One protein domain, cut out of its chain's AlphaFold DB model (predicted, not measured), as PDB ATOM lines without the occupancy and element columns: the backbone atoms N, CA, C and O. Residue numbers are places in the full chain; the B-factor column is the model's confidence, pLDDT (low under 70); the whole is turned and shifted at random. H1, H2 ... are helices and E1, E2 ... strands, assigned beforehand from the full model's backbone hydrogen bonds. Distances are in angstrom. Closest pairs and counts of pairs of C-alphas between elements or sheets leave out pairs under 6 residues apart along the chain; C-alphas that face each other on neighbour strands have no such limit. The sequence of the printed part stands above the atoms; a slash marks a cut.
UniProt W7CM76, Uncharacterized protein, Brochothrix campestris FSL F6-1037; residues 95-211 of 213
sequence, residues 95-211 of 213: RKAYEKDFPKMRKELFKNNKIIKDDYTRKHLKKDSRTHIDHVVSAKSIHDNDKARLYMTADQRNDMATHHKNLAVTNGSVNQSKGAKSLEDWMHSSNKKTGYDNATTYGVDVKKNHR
ATOM      1  N   ARG A  95      -1.006  16.777   8.872       91.38
ATOM      2  CA  ARG A  95      -2.039  17.003   9.888       91.38
ATOM      3  C   ARG A  95      -1.910  16.053  11.079       91.38
ATOM      4  O   ARG A  95      -2.168  16.462  12.209       91.38
ATOM      5  N   LYS A  96      -1.525  14.792  10.848       92.56
ATOM      6  CA  LYS A  96      -1.475  13.778  11.912       92.56
ATOM      7  C   LYS A  96      -0.422  14.106  12.964       92.56
ATOM      8  O   LYS A  96      -0.642  13.786  14.128       92.56
ATOM      9  N   ALA A  97       0.668  14.760  12.567       91.81
ATOM     10  CA  ALA A  97       1.701  15.214  13.491       91.81
ATOM     11  C   ALA A  97       1.147  16.220  14.516       91.81
ATOM     12  O   ALA A  97       1.435  16.092  15.700       91.81
ATOM     13  N   TYR A  98       0.289  17.146  14.072       92.19
ATOM     14  CA  TYR A  98      -0.272  18.209  14.916       92.19
ATOM     15  C   TYR A  98      -1.465  17.778  15.778       92.19
ATOM     16  O   TYR A  98      -1.721  18.355  16.832       92.19
ATOM     17  N   GLU A  99      -2.212  16.761  15.344       93.31
ATOM     18  CA  GLU A  99      -3.459  16.338  15.999       93.31
ATOM     19  C   GLU A  99      -3.337  14.984  16.724       93.31
ATOM     20  O   GLU A  99      -4.343  14.404  17.146       93.31
ATOM     21  N   LYS A 100      -2.115  14.458  16.888       93.44
ATOM     22  CA  LYS A 100      -1.850  13.123  17.457       93.44
ATOM     23  C   LYS A 100      -2.517  12.905  18.820       93.44
ATOM     24  O   LYS A 100      -3.067  11.832  19.069       93.44
ATOM     25  N   ASP A 101      -2.509  13.925  19.674       93.81
ATOM     26  CA  ASP A 101      -3.019  13.835  21.046       93.81
ATOM     27  C   ASP A 101      -4.503  14.201  21.187       93.81
ATOM     28  O   ASP A 101      -5.104  13.974  22.241       93.81
ATOM     29  N   PHE A 102      -5.157  14.673  20.121       94.88
ATOM     30  CA  PHE A 102      -6.568  15.078  20.163       94.88
ATOM     31  C   PHE A 102      -7.513  13.968  20.648       94.88
ATOM     32  O   PHE A 102      -8.406  14.256  21.454       94.88
ATOM     33  N   PRO A 103      -7.348  12.687  20.250       94.62
ATOM     34  CA  PRO A 103      -8.170  11.608  20.788       94.62
ATOM     35  C   PRO A 103      -8.036  11.449  22.306       94.62
ATOM     36  O   PRO A 103      -9.031  11.158  22.974       94.62
ATOM     37  N   LYS A 104      -6.829  11.641  22.854       95.75
ATOM     38  CA  LYS A 104      -6.560  11.568  24.296       95.75
ATOM     39  C   LYS A 104      -7.178  12.767  25.013       95.75
ATOM     40  O   LYS A 104      -7.977  12.567  25.927       95.75
ATOM     41  N   MET A 105      -6.917  13.980  24.525       94.94
ATOM     42  CA  MET A 105      -7.471  15.223  25.074       94.94
ATOM     43  C   MET A 105      -9.004  15.203  25.097       94.94
ATOM     44  O   MET A 105      -9.623  15.561  26.097       94.94
ATOM     45  N   ARG A 106      -9.645  14.702  24.032       95.38
ATOM     46  CA  ARG A 106     -11.109  14.572  23.978       95.38
ATOM     47  C   ARG A 106     -11.641  13.571  25.006       95.38
ATOM     48  O   ARG A 106     -12.666  13.829  25.636       95.38
ATOM     49  N   LYS A 107     -10.965  12.431  25.191       95.75
ATOM     50  CA  LYS A 107     -11.344  11.447  26.221       95.75
ATOM     51  C   LYS A 107     -11.258  12.056  27.622       95.75
ATOM     52  O   LYS A 107     -12.172  11.850  28.417       95.75
ATOM     53  N   GLU A 108     -10.203  12.808  27.917       95.94
ATOM     54  CA  GLU A 108     -10.032  13.502  29.201       95.94
ATOM     55  C   GLU A 108     -11.096  14.589  29.404       95.94
ATOM     56  O   GLU A 108     -11.751  14.624  30.448       95.94
ATOM     57  N   LEU A 109     -11.372  15.391  28.372       95.31
ATOM     58  CA  LEU A 109     -12.432  16.399  28.376       95.31
ATOM     59  C   LEU A 109     -13.801  15.797  28.736       95.31
ATOM     60  O   LEU A 109     -14.546  16.381  29.524       95.31
ATOM     61  N   PHE A 110     -14.140  14.630  28.177       96.00
ATOM     62  CA  PHE A 110     -15.422  13.958  28.425       96.00
ATOM     63  C   PHE A 110     -15.533  13.369  29.830       96.00
ATOM     64  O   PHE A 110     -16.638  13.337  30.384       96.00
ATOM     65  N   LYS A 111     -14.413  12.910  30.398       95.81
ATOM     66  CA  LYS A 111     -14.349  12.386  31.767       95.81
ATOM     67  C   LYS A 111     -14.492  13.503  32.798       95.81
ATOM     68  O   LYS A 111     -15.305  13.382  33.708       95.81
ATOM     69  N   ASN A 112     -13.756  14.597  32.615       95.44
ATOM     70  CA  ASN A 112     -13.590  15.614  33.654       95.44
ATOM     71  C   ASN A 112     -14.744  16.626  33.714       95.44
ATOM     72  O   ASN A 112     -14.973  17.236  34.753       95.44
ATOM     73  N   ASN A 113     -15.508  16.793  32.630       93.56
ATOM     74  CA  ASN A 113     -16.560  17.808  32.563       93.56
ATOM     75  C   ASN A 113     -17.944  17.177  32.527       93.56
ATOM     76  O   ASN A 113     -18.242  16.426  31.605       93.56
ATOM     77  N   LYS A 114     -18.844  17.518  33.459       91.62
ATOM     78  CA  LYS A 114     -20.260  17.096  33.375       91.62
ATOM     79  C   LYS A 114     -20.959  17.715  32.162       91.62
ATOM     80  O   LYS A 114     -21.660  17.014  31.439       91.62
ATOM     81  N   ILE A 115     -20.705  19.000  31.922       93.50
ATOM     82  CA  ILE A 115     -21.275  19.788  30.829       93.50
ATOM     83  C   ILE A 115     -20.127  20.404  30.035       93.50
ATOM     84  O   ILE A 115     -19.239  21.020  30.615       93.50
ATOM     85  N   ILE A 116     -20.174  20.266  28.712       95.31
ATOM     86  CA  ILE A 116     -19.214  20.876  27.789       95.31
ATOM     87  C   ILE A 116     -19.969  21.940  26.997       95.31
ATOM     88  O   ILE A 116     -21.056  21.673  26.477       95.31
ATOM     89  N   LYS A 117     -19.426  23.155  26.947       94.94
ATOM     90  CA  LYS A 117     -19.959  24.245  26.124       94.94
ATOM     91  C   LYS A 117     -19.059  24.422  24.913       94.94
ATOM     92  O   LYS A 117     -17.847  24.320  25.043       94.94
ATOM     93  N   ASP A 118     -19.671  24.672  23.767       95.12
ATOM     94  CA  ASP A 118     -18.965  25.016  22.540       95.12
ATOM     95  C   ASP A 118     -18.267  26.370  22.710       95.12
ATOM     96  O   ASP A 118     -18.888  27.342  23.151       95.12
ATOM     97  N   ASP A 119     -16.983  26.445  22.385       94.00
ATOM     98  CA  ASP A 119     -16.212  27.673  22.557       94.00
ATOM     99  C   ASP A 119     -16.633  28.767  21.573       94.00
ATOM    100  O   ASP A 119     -16.626  29.941  21.943       94.00
ATOM    101  N   TYR A 120     -17.106  28.395  20.380       92.31
ATOM    102  CA  TYR A 120     -17.548  29.336  19.354       92.31
ATOM    103  C   TYR A 120     -19.022  29.714  19.493       92.31
ATOM    104  O   TYR A 120     -19.363  30.882  19.341       92.31
ATOM    105  N   THR A 121     -19.909  28.755  19.773       92.31
ATOM    106  CA  THR A 121     -21.374  28.973  19.771       92.31
ATOM    107  C   THR A 121     -21.999  29.015  21.163       92.31
ATOM    108  O   THR A 121     -23.168  29.367  21.307       92.31
ATOM    109  N   ARG A 122     -21.255  28.629  22.210       92.81
ATOM    110  CA  ARG A 122     -21.693  28.556  23.624       92.81
ATOM    111  C   ARG A 122     -22.827  27.568  23.908       92.81
ATOM    112  O   ARG A 122     -23.226  27.412  25.066       92.81
ATOM    113  N   LYS A 123     -23.305  26.858  22.886       93.69
ATOM    114  CA  LYS A 123     -24.305  25.793  22.993       93.69
ATOM    115  C   LYS A 123     -23.721  24.592  23.734       93.69
ATOM    116  O   LYS A 123     -22.511  24.371  23.750       93.69
ATOM    117  N   HIS A 124     -24.589  23.797  24.351       95.94
ATOM    118  CA  HIS A 124     -24.172  22.553  24.988       95.94
ATOM    119  C   HIS A 124     -23.740  21.523  23.942       95.94
ATOM    120  O   HIS A 124     -24.464  21.248  22.984       95.94
ATOM    121  N   LEU A 125     -22.566  20.936  24.155       95.75
ATOM    122  CA  LEU A 125     -22.024  19.879  23.319       95.75
ATOM    123  C   LEU A 125     -22.347  18.502  23.896       95.75
ATOM    124  O   LEU A 125     -22.347  18.285  25.110       95.75
ATOM    125  N   LYS A 126     -22.602  17.552  22.995       94.62
ATOM    126  CA  LYS A 126     -22.785  16.140  23.342       94.62
ATOM    127  C   LYS A 126     -21.421  15.476  23.515       94.62
ATOM    128  O   LYS A 126     -20.483  15.765  22.775       94.62
ATOM    129  N   LYS A 127     -21.309  14.546  24.460       94.12
ATOM    130  CA  LYS A 127     -20.085  13.760  24.687       94.12
ATOM    131  C   LYS A 127     -19.976  12.596  23.697       94.12
ATOM    132  O   LYS A 127     -19.985  11.434  24.089       94.12
ATOM    133  N   ASP A 128     -19.939  12.911  22.410       94.00
ATOM    134  CA  ASP A 128     -19.868  11.928  21.331       94.00
ATOM    135  C   ASP A 128     -18.844  12.333  20.257       94.00
ATOM    136  O   ASP A 128     -18.071  13.280  20.426       94.00
ATOM    137  N   SER A 129     -18.811  11.591  19.150       92.25
ATOM    138  CA  SER A 129     -17.883  11.822  18.039       92.25
ATOM    139  C   SER A 129     -18.038  13.188  17.366       92.25
ATOM    140  O   SER A 129     -17.108  13.605  16.684       92.25
ATOM    141  N   ARG A 130     -19.156  13.898  17.571       94.94
ATOM    142  CA  ARG A 130     -19.413  15.228  16.999       94.94
ATOM    143  C   ARG A 130     -18.759  16.349  17.790       94.94
ATOM    144  O   ARG A 130     -18.787  17.479  17.324       94.94
ATOM    145  N   THR A 131     -18.191  16.082  18.962       96.31
ATOM    146  CA  THR A 131     -17.385  17.080  19.673       96.31
ATOM    147  C   THR A 131     -15.933  16.946  19.248       96.31
ATOM    148  O   THR A 131     -15.306  15.892  19.408       96.31
ATOM    149  N   HIS A 132     -15.416  18.011  18.650       95.69
ATOM    150  CA  HIS A 132     -14.064  18.099  18.124       95.69
ATOM    151  C   HIS A 132     -13.242  19.088  18.955       95.69
ATOM    152  O   HIS A 132     -13.785  19.997  19.579       95.69
ATOM    153  N   ILE A 133     -11.925  18.902  18.926       95.81
ATOM    154  CA  ILE A 133     -10.955  19.927  19.303       95.81
ATOM    155  C   ILE A 133     -10.507  20.562  17.987       95.81
ATOM    156  O   ILE A 133     -10.181  19.848  17.037       95.81
ATOM    157  N   ASP A 134     -10.594  21.879  17.903       94.31
ATOM    158  CA  ASP A 134     -10.248  22.682  16.739       94.31
ATOM    159  C   ASP A 134      -9.058  23.584  17.053       94.31
ATOM    160  O   ASP A 134      -8.892  24.036  18.187       94.31
ATOM    161  N   HIS A 135      -8.264  23.868  16.027       93.50
ATOM    162  CA  HIS A 135      -7.242  24.897  16.092       93.50
ATOM    163  C   HIS A 135      -7.851  26.241  15.663       93.50
ATOM    164  O   HIS A 135      -8.279  26.398  14.511       93.50
ATOM    165  N   VAL A 136      -7.852  27.233  16.556       92.31
ATOM    166  CA  VAL A 136      -8.357  28.586  16.270       92.31
ATOM    167  C   VAL A 136      -7.593  29.178  15.079       92.31
ATOM    168  O   VAL A 136      -8.199  29.511  14.052       92.31
ATOM    169  N   VAL A 137      -6.260  29.200  15.167       91.06
ATOM    170  CA  VAL A 137      -5.331  29.362  14.041       91.06
ATOM    171  C   VAL A 137      -4.933  27.974  13.555       91.06
ATOM    172  O   VAL A 137      -4.345  27.199  14.307       91.06
ATOM    173  N   SER A 138      -5.255  27.649  12.301       92.56
ATOM    174  CA  SER A 138      -5.065  26.294  11.779       92.56
ATOM    175  C   SER A 138      -3.597  25.856  11.838       92.56
ATOM    176  O   SER A 138      -2.689  26.630  11.529       92.56
ATOM    177  N   ALA A 139      -3.356  24.583  12.168       93.44
ATOM    178  CA  ALA A 139      -2.007  24.013  12.170       93.44
ATOM    179  C   ALA A 139      -1.305  24.182  10.812       93.44
ATOM    180  O   ALA A 139      -0.106  24.431  10.761       93.44
ATOM    181  N   LYS A 140      -2.068  24.132   9.710       93.44
ATOM    182  CA  LYS A 140      -1.556  24.416   8.366       93.44
ATOM    183  C   LYS A 140      -1.068  25.859   8.223       93.44
ATOM    184  O   LYS A 140       0.008  26.063   7.683       93.44
ATOM    185  N   SER A 141      -1.807  26.844   8.736       93.44
ATOM    186  CA  SER A 141      -1.381  28.249   8.689       93.44
ATOM    187  C   SER A 141      -0.108  28.502   9.498       93.44
ATOM    188  O   SER A 141       0.714  29.313   9.079       93.44
ATOM    189  N   ILE A 142       0.064  27.821  10.635       93.69
ATOM    190  CA  ILE A 142       1.302  27.887  11.430       93.69
ATOM    191  C   ILE A 142       2.446  27.188  10.685       93.69
ATOM    192  O   ILE A 142       3.557  27.707  10.630       93.69
ATOM    193  N   HIS A 143       2.177  26.022  10.095       94.50
ATOM    194  CA  HIS A 143       3.169  25.242   9.362       94.50
ATOM    195  C   HIS A 143       3.659  25.941   8.093       94.50
ATOM    196  O   HIS A 143       4.851  25.916   7.824       94.50
ATOM    197  N   ASP A 144       2.763  26.556   7.324       93.44
ATOM    198  CA  ASP A 144       3.091  27.237   6.068       93.44
ATOM    199  C   ASP A 144       3.688  28.639   6.298       93.44
ATOM    200  O   ASP A 144       4.049  29.318   5.344       93.44
ATOM    201  N   ASN A 145       3.793  29.103   7.547       95.00
ATOM    202  CA  ASN A 145       4.407  30.389   7.848       95.00
ATOM    203  C   ASN A 145       5.931  30.303   7.692       95.00
ATOM    204  O   ASN A 145       6.607  29.681   8.509       95.00
ATOM    205  N   ASP A 146       6.483  30.984   6.690       96.06
ATOM    206  CA  ASP A 146       7.915  30.939   6.363       96.06
ATOM    207  C   ASP A 146       8.830  31.309   7.541       96.06
ATOM    208  O   ASP A 146       9.851  30.661   7.773       96.06
ATOM    209  N   LYS A 147       8.445  32.301   8.357       95.44
ATOM    210  CA  LYS A 147       9.214  32.662   9.559       95.44
ATOM    211  C   LYS A 147       9.199  31.529  10.581       95.44
ATOM    212  O   LYS A 147      10.242  31.206  11.134       95.44
ATOM    213  N   ALA A 148       8.045  30.909  10.820       94.81
ATOM    214  CA  ALA A 148       7.946  29.764  11.723       94.81
ATOM    215  C   ALA A 148       8.709  28.544  11.178       94.81
ATOM    216  O   ALA A 148       9.331  27.808  11.941       94.81
ATOM    217  N   ARG A 149       8.704  28.326   9.858       94.81
ATOM    218  CA  ARG A 149       9.473  27.249   9.216       94.81
ATOM    219  C   ARG A 149      10.970  27.437   9.400       94.81
ATOM    220  O   ARG A 149      11.659  26.457   9.667       94.81
ATOM    221  N   LEU A 150      11.442  28.676   9.287       94.31
ATOM    222  CA  LEU A 150      12.857  29.012   9.371       94.31
ATOM    223  C   LEU A 150      13.377  29.111  10.813       94.31
ATOM    224  O   LEU A 150      14.486  28.664  11.086       94.31
ATOM    225  N   TYR A 151      12.599  29.693  11.729       93.31
ATOM    226  CA  TYR A 151      13.079  30.059  13.069       93.31
ATOM    227  C   TYR A 151      12.549  29.184  14.206       93.31
ATOM    228  O   TYR A 151      12.980  29.354  15.342       93.31
ATOM    229  N   MET A 152      11.615  28.268  13.938       94.44
ATOM    230  CA  MET A 152      11.082  27.354  14.951       94.44
ATOM    231  C   MET A 152      11.300  25.910  14.531       94.44
ATOM    232  O   MET A 152      11.092  25.575  13.364       94.44
ATOM    233  N   THR A 153      11.638  25.036  15.475       93.00
ATOM    234  CA  THR A 153      11.690  23.588  15.231       93.00
ATOM    235  C   THR A 153      10.295  23.024  14.931       93.00
ATOM    236  O   THR A 153       9.272  23.686  15.139       93.00
ATOM    237  N   ALA A 154      10.231  21.784  14.437       91.38
ATOM    238  CA  ALA A 154       8.954  21.097  14.242       91.38
ATOM    239  C   ALA A 154       8.146  21.010  15.551       91.38
ATOM    240  O   ALA A 154       6.954  21.319  15.543       91.38
ATOM    241  N   ASP A 155       8.814  20.694  16.664       92.75
ATOM    242  CA  ASP A 155       8.194  20.594  17.987       92.75
ATOM    243  C   ASP A 155       7.686  21.949  18.481       92.75
ATOM    244  O   ASP A 155       6.534  22.056  18.875       92.75
ATOM    245  N   GLN A 156       8.467  23.025  18.344       95.25
ATOM    246  CA  GLN A 156       8.014  24.363  18.742       95.25
ATOM    247  C   GLN A 156       6.791  24.831  17.939       95.25
ATOM    248  O   GLN A 156       5.891  25.480  18.481       95.25
ATOM    249  N   ARG A 157       6.723  24.506  16.639       95.19
ATOM    250  CA  ARG A 157       5.518  24.772  15.833       95.19
ATOM    251  C   ARG A 157       4.338  23.922  16.294       95.19
ATOM    252  O   ARG A 157       3.204  24.400  16.267       95.19
ATOM    253  N   ASN A 158       4.588  22.676  16.687       94.25
ATOM    254  CA  ASN A 158       3.564  21.791  17.223       94.25
ATOM    255  C   ASN A 158       3.026  22.298  18.568       94.25
ATOM    256  O   ASN A 158       1.813  22.395  18.744       94.25
ATOM    257  N   ASP A 159       3.908  22.722  19.470       95.00
ATOM    258  CA  ASP A 159       3.559  23.329  20.755       95.00
ATOM    259  C   ASP A 159       2.724  24.594  20.551       95.00
ATOM    260  O   ASP A 159       1.695  24.770  21.197       95.00
ATOM    261  N   MET A 160       3.097  25.452  19.596       94.69
ATOM    262  CA  MET A 160       2.309  26.636  19.243       94.69
ATOM    263  C   MET A 160       0.909  26.262  18.729       94.69
ATOM    264  O   MET A 160      -0.081  26.875  19.131       94.69
ATOM    265  N   ALA A 161       0.808  25.251  17.862       93.94
ATOM    266  CA  ALA A 161      -0.468  24.805  17.308       93.94
ATOM    267  C   ALA A 161      -1.376  24.154  18.363       93.94
ATOM    268  O   ALA A 161      -2.594  24.341  18.319       93.94
ATOM    269  N   THR A 162      -0.792  23.419  19.310       94.00
ATOM    270  CA  THR A 162      -1.492  22.666  20.365       94.00
ATOM    271  C   THR A 162      -1.601  23.423  21.689       94.00
ATOM    272  O   THR A 162      -2.213  22.933  22.640       94.00
ATOM    273  N   HIS A 163      -1.070  24.644  21.761       95.38
ATOM    274  CA  HIS A 163      -1.173  25.489  22.939       95.38
ATOM    275  C   HIS A 163      -2.643  25.708  23.319       95.38
ATOM    276  O   HIS A 163      -3.479  25.984  22.461       95.38
ATOM    277  N   HIS A 164      -2.967  25.666  24.614       92.50
ATOM    278  CA  HIS A 164      -4.351  25.751  25.105       92.50
ATOM    279  C   HIS A 164      -5.127  26.985  24.604       92.50
ATOM    280  O   HIS A 164      -6.335  26.912  24.428       92.50
ATOM    281  N   LYS A 165      -4.441  28.109  24.343       92.06
ATOM    282  CA  LYS A 165      -5.051  29.325  23.762       92.06
ATOM    283  C   LYS A 165      -5.414  29.193  22.280       92.06
ATOM    284  O   LYS A 165      -6.259  29.937  21.801       92.06
ATOM    285  N   ASN A 166      -4.765  28.283  21.559       93.50
ATOM    286  CA  ASN A 166      -5.049  28.005  20.156       93.50
ATOM    287  C   ASN A 166      -6.021  26.830  19.975       93.50
ATOM    288  O   ASN A 166      -6.369  26.504  18.844       93.50
ATOM    289  N   LEU A 167      -6.460  26.185  21.059       94.38
ATOM    290  CA  LEU A 167      -7.403  25.077  21.003       94.38
ATOM    291  C   LEU A 167      -8.791  25.522  21.452       94.38
ATOM    292  O   LEU A 167      -8.947  26.187  22.473       94.38
ATOM    293  N   ALA A 168      -9.799  25.107  20.696       94.06
ATOM    294  CA  ALA A 168     -11.202  25.352  20.988       94.06
ATOM    295  C   ALA A 168     -11.990  24.045  20.882       94.06
ATOM    296  O   ALA A 168     -11.844  23.284  19.924       94.06
ATOM    297  N   VAL A 169     -12.850  23.768  21.852       96.00
ATOM    298  CA  VAL A 169     -13.794  22.656  21.774       96.00
ATOM    299  C   VAL A 169     -15.031  23.134  21.025       96.00
ATOM    300  O   VAL A 169     -15.712  24.068  21.447       96.00
ATOM    301  N   THR A 170     -15.366  22.475  19.922       95.94
ATOM    302  CA  THR A 170     -16.498  22.885  19.085       95.94
ATOM    303  C   THR A 170     -17.216  21.696  18.454       95.94
ATOM    304  O   THR A 170     -16.735  20.557  18.461       95.94
ATOM    305  N   ASN A 171     -18.397  21.949  17.906       96.31
ATOM    306  CA  ASN A 171     -19.123  20.986  17.103       96.31
ATOM    307  C   ASN A 171     -18.370  20.651  15.803       96.31
ATOM    308  O   ASN A 171     -17.844  21.522  15.109       96.31
ATOM    309  N   GLY A 172     -18.381  19.377  15.425       95.25
ATOM    310  CA  GLY A 172     -17.738  18.871  14.221       95.25
ATOM    311  C   GLY A 172     -18.244  19.538  12.944       95.25
ATOM    312  O   GLY A 172     -17.439  19.758  12.046       95.25
ATOM    313  N   SER A 173     -19.519  19.936  12.870       94.38
ATOM    314  CA  SER A 173     -20.042  20.669  11.706       94.38
ATOM    315  C   SER A 173     -19.419  22.061  11.563       94.38
ATOM    316  O   SER A 173     -19.107  22.480  10.449       94.38
ATOM    317  N   VAL A 174     -19.181  22.747  12.685       94.31
ATOM    318  CA  VAL A 174     -18.529  24.061  12.733       94.31
ATOM    319  C   VAL A 174     -17.065  23.931  12.312       94.31
ATOM    320  O   VAL A 174     -16.638  24.611  11.381       94.31
ATOM    321  N   ASN A 175     -16.325  22.991  12.911       94.81
ATOM    322  CA  ASN A 175     -14.927  22.714  12.558       94.81
ATOM    323  C   ASN A 175     -14.778  22.339  11.067       94.81
ATOM    324  O   ASN A 175     -13.993  22.944  10.338       94.81
ATOM    325  N   GLN A 176     -15.598  21.407  10.568       93.75
ATOM    326  CA  GLN A 176     -15.579  21.003   9.157       93.75
ATOM    327  C   GLN A 176     -15.895  22.167   8.209       93.75
ATOM    328  O   GLN A 176     -15.303  22.256   7.135       93.75
ATOM    329  N   SER A 177     -16.799  23.073   8.599       94.19
ATOM    330  CA  SER A 177     -17.112  24.261   7.803       94.19
ATOM    331  C   SER A 177     -15.996  25.306   7.817       94.19
ATOM    332  O   SER A 177     -15.845  26.005   6.812       94.19
ATOM    333  N   LYS A 178     -15.254  25.440   8.926       92.62
ATOM    334  CA  LYS A 178     -14.106  26.349   9.067       92.62
ATOM    335  C   LYS A 178     -12.918  25.889   8.236       92.62
ATOM    336  O   LYS A 178     -12.335  26.681   7.489       92.62
ATOM    337  N   GLY A 179     -12.583  24.604   8.324       89.94
ATOM    338  CA  GLY A 179     -11.441  24.031   7.621       89.94
ATOM    339  C   GLY A 179     -10.137  24.757   7.973       89.94
ATOM    340  O   GLY A 179      -9.833  24.982   9.139       89.94
ATOM    341  N   ALA A 180      -9.357  25.134   6.956       86.81
ATOM    342  CA  ALA A 180      -8.062  25.793   7.148       86.81
ATOM    343  C   ALA A 180      -8.145  27.312   7.387       86.81
ATOM    344  O   ALA A 180      -7.121  27.920   7.705       86.81
ATOM    345  N   LYS A 181      -9.329  27.921   7.228       89.62
ATOM    346  CA  LYS A 181      -9.520  29.369   7.379       89.62
ATOM    347  C   LYS A 181      -9.285  29.808   8.825       89.62
ATOM    348  O   LYS A 181      -9.518  29.039   9.769       89.62
ATOM    349  N   SER A 182      -8.865  31.061   8.996       86.06
ATOM    350  CA  SER A 182      -8.895  31.701  10.307       86.06
ATOM    351  C   SER A 182     -10.343  31.807  10.800       86.06
ATOM    352  O   SER A 182     -11.289  31.762  10.006       86.06
ATOM    353  N   LEU A 183     -10.534  31.914  12.116       86.81
ATOM    354  CA  LEU A 183     -11.873  32.080  12.681       86.81
ATOM    355  C   LEU A 183     -12.551  33.362  12.156       86.81
ATOM    356  O   LEU A 183     -13.729  33.305  11.826       86.81
ATOM    357  N   GLU A 184     -11.802  34.465  12.017       87.94
ATOM    358  CA  GLU A 184     -12.290  35.744  11.461       87.94
ATOM    359  C   GLU A 184     -12.818  35.557  10.036       87.94
ATOM    360  O   GLU A 184     -13.994  35.795   9.753       87.94
ATOM    361  N   ASP A 185     -11.959  35.053   9.146       89.81
ATOM    362  CA  ASP A 185     -12.279  34.934   7.722       89.81
ATOM    363  C   ASP A 185     -13.436  33.965   7.507       89.81
ATOM    364  O   ASP A 185     -14.279  34.144   6.624       89.81
ATOM    365  N   TRP A 186     -13.481  32.899   8.310       92.38
ATOM    366  CA  TRP A 186     -14.573  31.946   8.254       92.38
ATOM    367  C   TRP A 186     -15.891  32.568   8.711       92.38
ATOM    368  O   TRP A 186     -16.883  32.391   8.004       92.38
ATOM    369  N   MET A 187     -15.908  33.306   9.826       92.06
ATOM    370  CA  MET A 187     -17.115  33.937  10.370       92.06
ATOM    371  C   MET A 187     -17.791  34.863   9.356       92.06
ATOM    372  O   MET A 187     -19.008  34.783   9.202       92.06
ATOM    373  N   HIS A 188     -17.005  35.658   8.626       92.25
ATOM    374  CA  HIS A 188     -17.498  36.606   7.618       92.25
ATOM    375  C   HIS A 188     -17.702  35.994   6.223       92.25
ATOM    376  O   HIS A 188     -18.230  36.647   5.324       92.25
ATOM    377  N   SER A 189     -17.306  34.736   6.009       92.56
ATOM    378  CA  SER A 189     -17.571  34.046   4.743       92.56
ATOM    379  C   SER A 189     -19.068  33.738   4.598       92.56
ATOM    380  O   SER A 189     -19.684  33.199   5.518       92.56
ATOM    381  N   SER A 190     -19.635  33.990   3.413       92.38
ATOM    382  CA  SER A 190     -21.026  33.628   3.096       92.38
ATOM    383  C   SER A 190     -21.225  32.110   3.054       92.38
ATOM    384  O   SER A 190     -20.431  31.359   2.472       92.38
ATOM    385  N   ASN A 191     -22.313  31.649   3.666       92.25
ATOM    386  CA  ASN A 191     -22.742  30.266   3.651       92.25
ATOM    387  C   ASN A 191     -23.695  30.013   2.478       92.25
ATOM    388  O   ASN A 191     -24.835  30.471   2.466       92.25
ATOM    389  N   LYS A 192     -23.258  29.190   1.519       88.19
ATOM    390  CA  LYS A 192     -24.027  28.882   0.300       88.19
ATOM    391  C   LYS A 192     -25.415  28.280   0.558       88.19
ATOM    392  O   LYS A 192     -26.263  28.358  -0.319       88.19
ATOM    393  N   LYS A 193     -25.642  27.650   1.717       86.62
ATOM    394  CA  LYS A 193     -26.926  27.005   2.037       86.62
ATOM    395  C   LYS A 193     -27.962  27.987   2.569       86.62
ATOM    396  O   LYS A 193     -29.147  27.776   2.354       86.62
ATOM    397  N   THR A 194     -27.524  29.015   3.293       87.50
ATOM    398  CA  THR A 194     -28.426  29.941   3.994       87.50
ATOM    399  C   THR A 194     -28.386  31.363   3.449       87.50
ATOM    400  O   THR A 194     -29.236  32.159   3.822       87.50
ATOM    401  N   GLY A 195     -27.392  31.722   2.632       89.56
ATOM    402  CA  GLY A 195     -27.172  33.084   2.127       89.56
ATOM    403  C   GLY A 195     -26.496  34.030   3.131       89.56
ATOM    404  O   GLY A 195     -25.754  34.917   2.723       89.56
ATOM    405  N   TYR A 196     -26.691  33.805   4.432       92.25
ATOM    406  CA  TYR A 196     -26.044  34.553   5.520       92.25
ATOM    407  C   TYR A 196     -24.560  34.214   5.717       92.25
ATOM    408  O   TYR A 196     -24.053  33.236   5.164       92.25
ATOM    409  N   ASP A 197     -23.864  35.015   6.526       93.50
ATOM    410  CA  ASP A 197     -22.506  34.713   6.979       93.50
ATOM    411  C   ASP A 197     -22.474  33.496   7.922       93.50
ATOM    412  O   ASP A 197     -23.477  33.108   8.530       93.50
ATOM    413  N   ASN A 198     -21.313  32.849   8.044       93.56
ATOM    414  CA  ASN A 198     -21.201  31.657   8.885       93.56
ATOM    415  C   ASN A 198     -21.426  31.964  10.368       93.56
ATOM    416  O   ASN A 198     -21.945  31.106  11.087       93.56
ATOM    417  N   ALA A 199     -21.064  33.162  10.836       93.31
ATOM    418  CA  ALA A 199     -21.336  33.564  12.210       93.31
ATOM    419  C   ALA A 199     -22.836  33.460  12.531       93.31
ATOM    420  O   ALA A 199     -23.208  32.832  13.527       93.31
ATOM    421  N   THR A 200     -23.693  33.968  11.644       92.12
ATOM    422  CA  THR A 200     -25.152  33.872  11.758       92.12
ATOM    423  C   THR A 200     -25.629  32.437  11.557       92.12
ATOM    424  O   THR A 200     -26.388  31.928  12.382       92.12
ATOM    425  N   THR A 201     -25.154  31.740  10.517       92.25
ATOM    426  CA  THR A 201     -25.601  30.372  10.193       92.25
ATOM    427  C   THR A 201     -25.372  29.388  11.340       92.25
ATOM    428  O   THR A 201     -26.237  28.562  11.633       92.25
ATOM    429  N   TYR A 202     -24.211  29.453  11.995       92.00
ATOM    430  CA  TYR A 202     -23.858  28.525  13.074       92.00
ATOM    431  C   TYR A 202     -24.221  29.062  14.472       92.00
ATOM    432  O   TYR A 202     -24.299  28.287  15.437       92.00
ATOM    433  N   GLY A 203     -24.533  30.357  14.585       92.12
ATOM    434  CA  GLY A 203     -24.841  31.032  15.846       92.12
ATOM    435  C   GLY A 203     -23.595  31.217  16.707       92.12
ATOM    436  O   GLY A 203     -23.558  30.757  17.848       92.12
ATOM    437  N   VAL A 204     -22.558  31.817  16.127       91.81
ATOM    438  CA  VAL A 204     -21.270  32.100  16.772       91.81
ATOM    439  C   VAL A 204     -21.396  33.322  17.691       91.81
ATOM    440  O   VAL A 204     -21.947  34.350  17.302       91.81
ATOM    441  N   ASP A 205     -20.848  33.239  18.904       88.12
ATOM    442  CA  ASP A 205     -20.789  34.351  19.859       88.12
ATOM    443  C   ASP A 205     -19.629  35.304  19.517       88.12
ATOM    444  O   ASP A 205     -18.502  35.189  20.009       88.12
ATOM    445  N   VAL A 206     -19.923  36.269  18.643       80.69
ATOM    446  CA  VAL A 206     -18.949  37.232  18.103       80.69
ATOM    447  C   VAL A 206     -18.289  38.081  19.198       80.69
ATOM    448  O   VAL A 206     -17.084  38.333  19.156       80.69
ATOM    449  N   LYS A 207     -19.037  38.478  20.238       71.69
ATOM    450  CA  LYS A 207     -18.545  39.397  21.285       71.69
ATOM    451  C   LYS A 207     -17.393  38.812  22.095       71.69
ATOM    452  O   LYS A 207     -16.530  39.562  22.553       71.69
ATOM    453  N   LYS A 208     -17.383  37.495  22.310       68.31
ATOM    454  CA  LYS A 208     -16.333  36.833  23.091       68.31
ATOM    455  C   LYS A 208     -15.155  36.380  22.232       68.31
ATOM    456  O   LYS A 208     -14.022  36.444  22.705       68.31
ATOM    457  N   ASN A 209     -15.390  36.022  20.973       64.38
ATOM    458  CA  ASN A 209     -14.315  35.611  20.065       64.38
ATOM    459  C   ASN A 209     -13.319  36.740  19.756       64.38
ATOM    460  O   ASN A 209     -12.144  36.455  19.545       64.38
ATOM    461  N   HIS A 210     -13.739  38.009  19.827       59.72
ATOM    462  CA  HIS A 210     -12.818  39.151  19.738       59.72
ATOM    463  C   HIS A 210     -12.028  39.426  21.029       59.72
ATOM    464  O   HIS A 210     -10.997  40.083  20.970       59.72
ATOM    465  N   ARG A 211     -12.480  38.938  22.195       48.50
ATOM    466  CA  ARG A 211     -11.830  39.188  23.502       48.50
ATOM    467  C   ARG A 211     -10.769  38.152  23.879       48.50
ATOM    468  O   ARG A 211      -9.992  38.401  24.789       48.50
TER     469      ARG A 211
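This is residues 95 to 211 of the 213 residues of an uncharacterized protein of Brochothrix campestris FSL F6-1037 (UniProt W7CM76). A short ribbon of two antiparallel strands, E1 and E2, lies near the middle; H1, H3 and H5 cluster off the end of the ribbon where E1 ends and E2 begins, with H4 beyond them, while H6 packs on E1, and H7 and H8, which touch each other, lie close to H6. H2 has C-alphas within 10 A of the ribbon, mostly of E1, over its residues 102 to 110; residues 113 to 130 form a long loop with no named element, and H9 follows H8 near the end of the printed part. The printed part has 117 residues with nine named helices and two named strands, in the order H1 H2 E1 H3 H4 H5 E2 H6 H7 H8 H9; the class is mostly helix. The whole is compact, with a radius of gyration of the C-alphas of 14.8 A and spans of 41 by 35 by 25 A.

H1, residues 95 to 99, begins at C-alpha 95 (-2.039, 17.003, 9.888). H2 is residues 102 to 112, 15.2 A long. E1, residues 131 to 135, is 13.3 A long and begins at C-alpha 131 (-17.385, 17.080, 19.673). H3 is residues 139 to 143, H4 residues 146 to 151 and H5 residues 154 to 162, 12.2 A long. E2, residues 167 to 171, is 13.0 A long. H6 is residues 172 to 178, H7 residues 183 to 188, H8 residues 198 to 202 and H9 residues 206 to 209, ending at C-alpha 209 (-14.315, 35.611, 20.065).

E1 and E2 are antiparallel neighbours at 142 degrees, with N 134 and O 168 at 2.8 A and N 170 and O 132 at 3.0 A. The closest C-alphas of E1 and H6 are those of His 132 and Gly 172, 5.4 A; those of H2 and E1 are Phe 102 and Ile 133, 6.6 A. H5 touches H3, closest at the C-alphas of Ala 139 and Ala 161, 5.4 A. H5 also touches H1, at Tyr 98 and Asn 158, 5.7 A between C-alphas. H4 and H5 are close but not clearly touching, at a steep tilt of 62 degrees, opposite ways; their closest C-alphas, Ala 148 and Arg 157, are 6.9 A apart. H7 touches H8, with the C-alphas of Met 187 and Ala 199 at 4.6 A. H8 and H9 are close but not clearly touching, 7.3 A between the C-alphas of Ala 199 and Val 206. H1 to H8 have every O i to N i+4 pair within hydrogen-bond range; H9 is too short for one.

The C-alphas farthest apart, Lys 114 and Leu 150, are 42.6 A apart. The printed part has no cut. The link from H2 to E1 is long, 18 residues; within it residues 116 to 117 pair antiparallel with 124 to 125. Mean pLDDT of the printed part is 91.9; residues 208 to 211 are under 70.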